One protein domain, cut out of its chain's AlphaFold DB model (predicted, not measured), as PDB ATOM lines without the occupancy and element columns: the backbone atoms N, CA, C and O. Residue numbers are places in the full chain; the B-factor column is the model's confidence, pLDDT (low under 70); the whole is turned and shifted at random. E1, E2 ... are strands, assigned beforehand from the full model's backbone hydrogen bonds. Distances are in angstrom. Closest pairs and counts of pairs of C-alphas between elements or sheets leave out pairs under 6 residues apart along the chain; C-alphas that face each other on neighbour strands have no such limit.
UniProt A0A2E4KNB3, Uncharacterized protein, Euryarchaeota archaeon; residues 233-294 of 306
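Overview. This is residues 233 to 294 of the 306 residues of an uncharacterized protein of Euryarchaeota archaeon (UniProt A0A2E4KNB3). Two small sheets, partly face to face with their strands crossed, make a compact sandwich: the four strands E1, E7, E6 and E5 form one layer, and the hairpins of E2, E3 and E4 form the other. The tip of the hairpin of E3 and E4 makes one end of the longest axis, and the turn between E5 and E6 lies toward the other. The printed part has 62 residues with seven named strands, E1 to E7 in chain order, and no named helix; the class is all strand. The first sheet, order E1 E7 E6 E5, is mixed, and the second, order E2 E3 E4, is antiparallel. The radius of gyration of the C-alphas is 10.9 A, and the spans are 30 by 23 by 19 A.

Arrangement. The larger sheet holds E1, residues 233 to 235, E7, residues 283 to 288, E6, residues 275 to 279, and E5, residues 268 to 272. It is only just strongly twisted, its C-alphas lying up to 4.0 A off its best plane. E5, E6 and E7 form a meander, each strand the antiparallel neighbour of the one before, with hairpins E5 and E6, and E6 and E7. N 270 and O 277 are 2.9 A apart, and N 278 and O 285 are 2.8 A apart, both within hydrogen-bond range. E1 is parallel to E7, at 33 degrees, with N 234 and O 284 at 2.9 A. The other sheet holds E2, residues 237 to 242, E3, residues 245 to 252, and E4, residues 257 to 262, a second meander of two hairpins. N 240 and O 247 are 2.8 A apart, and N 250 and O 259 2.9 A. E3 bends by 60 degrees at residue 248. The two sheets form a sandwich, two sheets face to face, their strands at 64 degrees. The closest C-alphas of E1 and E3 are those of Trp 235 and Ile 250, 5.9 A apart; E4 is apart from E7. Residues 239 to 240 of E2 pair in parallel with residues 292 to 293.

Along the chain. E1 begins at C-alpha 233, (166.599, 161.165, 195.476). E3 is the longest strand by residues, 19.7 A from first to last C-alpha; E4 and E7 measure 16.4 A each and E2 14.5 A. E7 ends at C-alpha 288, (165.002, 151.087, 186.716).

Size, cuts and confidence. The two C-alphas farthest apart, those of Asn 255 and Gly 273, are 31.1 A apart. The printed part has no cut, and its six links between named strands are tight. The mean pLDDT of the printed part is 78.9; residues 251 to 257, 270, 272 and 294 are under 70.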
ATOM      1  N   GLU A 233     166.738 162.192 196.505       74.75
ATOM      2  CA  GLU A 233     166.599 161.165 195.476       74.75
ATOM      3  C   GLU A 233     167.747 160.172 195.553       74.75
ATOM      4  O   GLU A 233     168.917 160.534 195.419       74.75
ATOM      5  N   VAL A 234     167.401 158.902 195.742       78.69
ATOM      6  CA  VAL A 234     168.371 157.830 195.928       78.69
ATOM      7  C   VAL A 234     168.159 156.768 194.863       78.69
ATOM      8  O   VAL A 234     167.116 156.119 194.795       78.69
ATOM      9  N   TRP A 235     169.182 156.567 194.037       79.75
ATOM     10  CA  TRP A 235     169.218 155.464 193.086       79.75
ATOM     11  C   TRP A 235     169.311 154.141 193.833       79.75
ATOM     12  O   TRP A 235     170.219 153.948 194.642       79.75
ATOM     13  N   MET A 236     168.388 153.230 193.547       83.25
ATOM     14  CA  MET A 236     168.371 151.899 194.133       83.25
ATOM     15  C   MET A 236     168.458 150.846 193.029       83.25
ATOM     16  O   MET A 236     167.716 150.883 192.050       83.25
ATOM     17  N   ARG A 237     169.392 149.912 193.208       83.62
ATOM     18  CA  ARG A 237     169.651 148.772 192.324       83.62
ATOM     19  C   ARG A 237     169.242 147.481 193.010       83.62
ATOM     20  O   ARG A 237     169.227 147.438 194.240       83.62
ATOM     21  N   GLU A 238     168.980 146.434 192.230       88.12
ATOM     22  CA  GLU A 238     168.547 145.129 192.760       88.12
ATOM     23  C   GLU A 238     167.390 145.282 193.764       88.12
ATOM     24  O   GLU A 238     167.398 144.705 194.851       88.12
ATOM     25  N   ALA A 239     166.441 146.152 193.422       88.56
ATOM     26  CA  ALA A 239     165.305 146.475 194.253       88.56
ATOM     27  C   ALA A 239     164.299 145.323 194.221       88.56
ATOM     28  O   ALA A 239     163.881 144.876 193.157       88.56
ATOM     29  N   GLU A 240     163.869 144.876 195.387       90.31
ATOM     30  CA  GLU A 240     162.863 143.844 195.581       90.31
ATOM     31  C   GLU A 240     161.732 144.418 196.432       90.31
ATOM     32  O   GLU A 240     161.973 145.147 197.403       90.31
ATOM     33  N   PHE A 241     160.493 144.109 196.057       86.69
ATOM     34  CA  PHE A 241     159.331 144.519 196.832       86.69
ATOM     35  C   PHE A 241     159.207 143.667 198.096       86.69
ATOM     36  O   PHE A 241     159.262 142.446 198.041       86.69
ATOM     37  N   ASP A 242     159.019 144.324 199.237       84.12
ATOM     38  CA  ASP A 242     158.804 143.681 200.532       84.12
ATOM     39  C   ASP A 242     157.583 144.317 201.201       84.12
ATOM     40  O   ASP A 242     157.655 145.289 201.967       84.12
ATOM     41  N   GLY A 243     156.411 143.819 200.806       83.38
ATOM     42  CA  GLY A 243     155.113 144.262 201.304       83.38
ATOM     43  C   GLY A 243     154.758 145.706 200.930       83.38
ATOM     44  O   GLY A 243     154.010 145.937 199.990       83.38
ATOM     45  N   GLN A 244     155.216 146.687 201.713       88.25
ATOM     46  CA  GLN A 244     154.987 148.131 201.482       88.25
ATOM     47  C   GLN A 244     156.299 148.930 201.424       88.25
ATOM     48  O   GLN A 244     156.296 150.149 201.614       88.25
ATOM     49  N   ARG A 245     157.429 148.243 201.254       90.44
ATOM     50  CA  ARG A 245     158.787 148.796 201.272       90.44
ATOM     51  C   ARG A 245     159.583 148.177 200.124       90.44
ATOM     52  O   ARG A 245     159.167 147.169 199.561       90.44
ATOM     53  N   LEU A 246     160.724 148.771 199.798       89.19
ATOM     54  CA  LEU A 246     161.708 148.185 198.895       89.19
ATOM     55  C   LEU A 246     162.952 147.775 199.672       89.19
ATOM     56  O   LEU A 246     163.405 148.493 200.566       89.19
ATOM     57  N   ASN A 247     163.528 146.645 199.288       91.44
ATOM     58  CA  ASN A 247     164.856 146.213 199.690       91.44
ATOM     59  C   ASN A 247     165.784 146.356 198.489       91.44
ATOM     60  O   ASN A 247     165.477 145.817 197.439       91.44
ATOM     61  N   GLY A 248     166.920 147.033 198.619       89.62
ATOM     62  CA  GLY A 248     167.847 147.156 197.494       89.62
ATOM     63  C   GLY A 248     169.192 147.752 197.871       89.62
ATOM     64  O   GLY A 248     169.483 148.012 199.041       89.62
ATOM     65  N   LEU A 249     170.039 147.941 196.870       84.44
ATOM     66  CA  LEU A 249     171.382 148.490 196.998       84.44
ATOM     67  C   LEU A 249     171.392 149.965 196.600       84.44
ATOM     68  O   LEU A 249     171.017 150.302 195.481       84.44
ATOM     69  N   ILE A 250     171.880 150.834 197.482       80.06
ATOM     70  CA  ILE A 250     172.067 152.263 197.201       80.06
ATOM     71  C   ILE A 250     173.563 152.622 197.154       80.06
ATOM     72  O   ILE A 250     174.357 151.981 197.854       80.06
ATOM     73  N   PRO A 251     173.986 153.623 196.365       68.31
ATOM     74  CA  PRO A 251     175.354 154.136 196.397       68.31
ATOM     75  C   PRO A 251     175.714 154.722 197.772       68.31
ATOM     76  O   PRO A 251     174.979 155.546 198.308       68.31
ATOM     77  N   ASP A 252     176.864 154.338 198.332       67.69
ATOM     78  CA  ASP A 252     177.454 154.973 199.515       67.69
ATOM     79  C   ASP A 252     178.665 155.822 199.097       67.69
ATOM     80  O   ASP A 252     179.765 155.324 198.824       67.69
ATOM     81  N   HIS A 253     178.453 157.138 199.066       48.28
ATOM     82  CA  HIS A 253     179.460 158.126 198.676       48.28
ATOM     83  C   HIS A 253     180.652 158.207 199.634       48.28
ATOM     84  O   HIS A 253     181.664 158.815 199.288       48.28
ATOM     85  N   ARG A 254     180.573 157.611 200.830       52.12
ATOM     86  CA  ARG A 254     181.673 157.671 201.794       52.12
ATOM     87  C   ARG A 254     182.833 156.756 201.410       52.12
ATOM     88  O   ARG A 254     183.967 157.085 201.737       52.12
ATOM     89  N   ASN A 255     182.561 155.643 200.721       43.88
ATOM     90  CA  ASN A 255     183.561 154.601 200.454       43.88
ATOM     91  C   ASN A 255     183.491 153.977 199.040       43.88
ATOM     92  O   ASN A 255     184.148 152.966 198.813       43.88
ATOM     93  N   ASN A 256     182.724 154.533 198.089       48.47
ATOM     94  CA  ASN A 256     182.520 153.964 196.739       48.47
ATOM     95  C   ASN A 256     181.959 152.522 196.728       48.47
ATOM     96  O   ASN A 256     182.163 151.781 195.767       48.47
ATOM     97  N   PHE A 257     181.240 152.122 197.779       63.56
ATOM     98  CA  PHE A 257     180.563 150.823 197.867       63.56
ATOM     99  C   PHE A 257     179.049 150.987 197.746       63.56
ATOM    100  O   PHE A 257     178.513 152.083 197.891       63.56
ATOM    101  N   THR A 258     178.347 149.888 197.489       73.00
ATOM    102  CA  THR A 258     176.891 149.826 197.608       73.00
ATOM    103  C   THR A 258     176.501 149.389 199.016       73.00
ATOM    104  O   THR A 258     177.107 148.490 199.601       73.00
ATOM    105  N   LYS A 259     175.474 150.026 199.579       81.06
ATOM    106  CA  LYS A 259     174.888 149.661 200.870       81.06
ATOM    107  C   LYS A 259     173.511 149.052 200.646       81.06
ATOM    108  O   LYS A 259     172.679 149.652 199.971       81.06
ATOM    109  N   LYS A 260     173.243 147.897 201.260       88.00
ATOM    110  CA  LYS A 260     171.892 147.322 201.299       88.00
ATOM    111  C   LYS A 260     171.011 148.123 202.257       88.00
ATOM    112  O   LYS A 260     171.392 148.343 203.409       88.00
ATOM    113  N   VAL A 261     169.855 148.567 201.778       87.56
ATOM    114  CA  VAL A 261     168.899 149.398 202.514       87.56
ATOM    115  C   VAL A 261     167.483 148.881 202.295       87.56
ATOM    116  O   VAL A 261     167.122 148.468 201.196       87.56
ATOM    117  N   THR A 262     166.692 148.942 203.362       90.44
ATOM    118  CA  THR A 262     165.238 148.789 203.325       90.44
ATOM    119  C   THR A 262     164.621 150.174 203.444       90.44
ATOM    120  O   THR A 262     164.935 150.907 204.385       90.44
ATOM    121  N   THR A 263     163.768 150.551 202.497       88.06
ATOM    122  CA  THR A 263     163.162 151.885 202.461       88.06
ATOM    123  C   THR A 263     162.194 152.102 203.618       88.06
ATOM    124  O   THR A 263     161.761 151.168 204.298       88.06
ATOM    125  N   SER A 264     161.784 153.352 203.821       87.44
ATOM    126  CA  SER A 264     160.545 153.662 204.538       87.44
ATOM    127  C   SER A 264     159.311 153.157 203.778       87.44
ATOM    128  O   SER A 264     159.421 152.654 202.657       87.44
ATOM    129  N   LYS A 265     158.129 153.230 204.403       89.31
ATOM    130  CA  LYS A 265     156.882 152.836 203.739       89.31
ATOM    131  C   LYS A 265     156.680 153.687 202.484       89.31
ATOM    132  O   LYS A 265     156.804 154.908 202.544       89.31
ATOM    133  N   ILE A 266     156.364 153.029 201.376       89.00
ATOM    134  CA  ILE A 266     156.076 153.685 200.104       89.00
ATOM    135  C   ILE A 266     154.698 154.340 200.216       89.00
ATOM    136  O   ILE A 266     153.707 153.680 200.543       89.00
ATOM    137  N   VAL A 267     154.649 155.646 199.970       86.50
ATOM    138  CA  VAL A 267     153.433 156.466 200.002       86.50
ATOM    139  C   VAL A 267     152.881 156.735 198.607       86.50
ATOM    140  O   VAL A 267     151.671 156.891 198.457       86.50
ATOM    141  N   ALA A 268     153.739 156.746 197.587       76.25
ATOM    142  CA  ALA A 268     153.333 156.887 196.196       76.25
ATOM    143  C   ALA A 268     154.315 156.191 195.249       76.25
ATOM    144  O   ALA A 268     155.494 156.018 195.557       76.25
ATOM    145  N   GLN A 269     153.811 155.805 194.079       80.38
ATOM    146  CA  GLN A 269     154.600 155.242 192.992       80.38
ATOM    147  C   GLN A 269     154.220 155.941 191.688       80.38
ATOM    148  O   GLN A 269     153.035 156.105 191.392       80.38
ATOM    149  N   HIS A 270     155.215 156.315 190.891       69.94
ATOM    150  CA  HIS A 270     155.007 156.896 189.568       69.94
ATOM    151  C   HIS A 270     155.964 156.275 188.552       69.94
ATOM    152  O   HIS A 270     157.171 156.240 188.775       69.94
ATOM    153  N   LYS A 271     155.439 155.814 187.415       74.06
ATOM    154  CA  LYS A 271     156.248 155.245 186.331       74.06
ATOM    155  C   LYS A 271     156.472 156.278 185.229       74.06
ATOM    156  O   LYS A 271     155.517 156.853 184.714       74.06
ATOM    157  N   ALA A 272     157.730 156.486 184.861       58.66
ATOM    158  CA  ALA A 272     158.160 157.357 183.776       58.66
ATOM    159  C   ALA A 272     159.110 156.574 182.855       58.66
ATOM    160  O   ALA A 272     160.283 156.402 183.162       58.66
ATOM    161  N   GLY A 273     158.598 156.064 181.731       72.00
ATOM    162  CA  GLY A 273     159.397 155.220 180.835       72.00
ATOM    163  C   GLY A 273     159.801 153.898 181.496       72.00
ATOM    164  O   GLY A 273     158.926 153.163 181.960       72.00
ATOM    165  N   ASN A 274     161.107 153.609 181.524       71.31
ATOM    166  CA  ASN A 274     161.703 152.438 182.185       71.31
ATOM    167  C   ASN A 274     162.064 152.688 183.663       71.31
ATOM    168  O   ASN A 274     162.660 151.821 184.298       71.31
ATOM    169  N   LEU A 275     161.765 153.878 184.185       72.06
ATOM    170  CA  LEU A 275     162.091 154.296 185.538       72.06
ATOM    171  C   LEU A 275     160.823 154.321 186.382       72.06
ATOM    172  O   LEU A 275     159.803 154.907 186.003       72.06
ATOM    173  N   THR A 276     160.904 153.734 187.568       78.88
ATOM    174  CA  THR A 276     159.863 153.841 188.580       78.88
ATOM    175  C   THR A 276     160.369 154.673 189.753       78.88
ATOM    176  O   THR A 276     161.413 154.392 190.343       78.88
ATOM    177  N   ARG A 277     159.600 155.709 190.090       82.88
ATOM    178  CA  ARG A 277     159.778 156.560 191.264       82.88
ATOM    179  C   ARG A 277     158.962 155.976 192.412       82.88
ATOM    180  O   ARG A 277     157.745 155.845 192.277       82.88
ATOM    181  N   PHE A 278     159.613 155.662 193.524       83.31
ATOM    182  CA  PHE A 278     158.974 155.215 194.760       83.31
ATOM    183  C   PHE A 278     159.172 156.268 195.842       83.31
ATOM    184  O   PHE A 278     160.278 156.480 196.330       83.31
ATOM    185  N   GLU A 279     158.096 156.945 196.214       82.06
ATOM    186  CA  GLU A 279     158.133 158.009 197.209       82.06
ATOM    187  C   GLU A 279     157.895 157.417 198.597       82.06
ATOM    188  O   GLU A 279     156.917 156.698 198.807       82.06
ATOM    189  N   THR A 280     158.763 157.738 199.553       85.50
ATOM    190  CA  THR A 280     158.545 157.542 200.993       85.50
ATOM    191  C   THR A 280     158.268 158.887 201.661       85.50
ATOM    192  O   THR A 280     158.130 159.913 200.990       85.50
ATOM    193  N   ASP A 281     158.147 158.912 202.988       80.25
ATOM    194  CA  ASP A 281     157.898 160.154 203.730       80.25
ATOM    195  C   ASP A 281     158.998 161.210 203.514       80.25
ATOM    196  O   ASP A 281     158.693 162.395 203.385       80.25
ATOM    197  N   ASP A 282     160.255 160.784 203.402       77.81
ATOM    198  CA  ASP A 282     161.460 161.624 203.410       77.81
ATOM    199  C   ASP A 282     162.336 161.510 202.150       77.81
ATOM    200  O   ASP A 282     163.078 162.440 201.831       77.81
ATOM    201  N   THR A 283     162.230 160.399 201.423       80.50
ATOM    202  CA  THR A 283     163.149 160.015 200.348       80.50
ATOM    203  C   THR A 283     162.352 159.580 199.127       80.50
ATOM    204  O   THR A 283     161.268 159.007 199.227       80.50
ATOM    205  N   THR A 284     162.897 159.825 197.949       82.06
ATOM    206  CA  THR A 284     162.366 159.301 196.700       82.06
ATOM    207  C   THR A 284     163.381 158.320 196.130       82.06
ATOM    208  O   THR A 284     164.494 158.691 195.770       82.06
ATOM    209  N   TYR A 285     163.001 157.052 196.021       83.62
ATOM    210  CA  TYR A 285     163.852 156.024 195.439       83.62
ATOM    211  C   TYR A 285     163.598 155.905 193.940       83.62
ATOM    212  O   TYR A 285     162.455 155.776 193.495       83.62
ATOM    213  N   LEU A 286     164.679 155.945 193.167       81.31
ATOM    214  CA  LEU A 286     164.673 155.787 191.719       81.31
ATOM    215  C   LEU A 286     165.152 154.380 191.365       81.31
ATOM    216  O   LEU A 286     166.279 154.014 191.703       81.31
ATOM    217  N   VAL A 287     164.302 153.603 190.693       81.62
ATOM    218  CA  VAL A 287     164.583 152.206 190.337       81.62
ATOM    219  C   VAL A 287     164.265 151.977 188.865       81.62
ATOM    220  O   VAL A 287     163.128 152.186 188.434       81.62
ATOM    221  N   TYR A 288     165.250 151.532 188.087       80.31
ATOM    222  CA  TYR A 288     165.002 151.087 186.716       80.31
ATOM    223  C   TYR A 288     164.259 149.752 186.694       80.31
ATOM    224  O   TYR A 288     164.502 148.891 187.530       80.31
ATOM    225  N   ASP A 289     163.438 149.525 185.670       81.12
ATOM    226  CA  ASP A 289     162.693 148.275 185.476       81.12
ATOM    227  C   ASP A 289     163.612 147.035 185.480       81.12
ATOM    228  O   ASP A 289     163.227 145.991 185.989       81.12
ATOM    229  N   HIS A 290     164.840 147.138 184.954       80.00
ATOM    230  CA  HIS A 290     165.801 146.023 184.955       80.00
ATOM    231  C   HIS A 290     166.437 145.754 186.327       80.00
ATOM    232  O   HIS A 290     166.973 144.672 186.551       80.00
ATOM    233  N   ASP A 291     166.404 146.746 187.215       82.25
ATOM    234  CA  ASP A 291     166.886 146.652 188.587       82.25
ATOM    235  C   ASP A 291     165.740 146.319 189.561       82.25
ATOM    236  O   ASP A 291     166.020 146.000 190.713       82.25
ATOM    237  N   LEU A 292     164.476 146.370 189.122       84.12
ATOM    238  CA  LEU A 292     163.306 145.997 189.911       84.12
ATOM    239  C   LEU A 292     162.986 144.513 189.701       84.12
ATOM    240  O   LEU A 292     162.509 144.100 188.644       84.12
ATOM    241  N   GLN A 293     163.210 143.704 190.728       79.94
ATOM    242  CA  GLN A 293     162.741 142.330 190.749       79.94
ATOM    243  C   GLN A 293     161.237 142.344 191.014       79.94
ATOM    244  O   GLN A 293     160.784 142.577 192.136       79.94
ATOM    245  N   GLU A 294     160.447 142.124 189.963       61.38
ATOM    246  CA  GLU A 294     159.041 141.774 190.137       61.38
ATOM    247  C   GLU A 294     158.989 140.498 190.979       61.38
ATOM    248  O   GLU A 294     159.682 139.527 190.659       61.38
TER     249      GLU A 294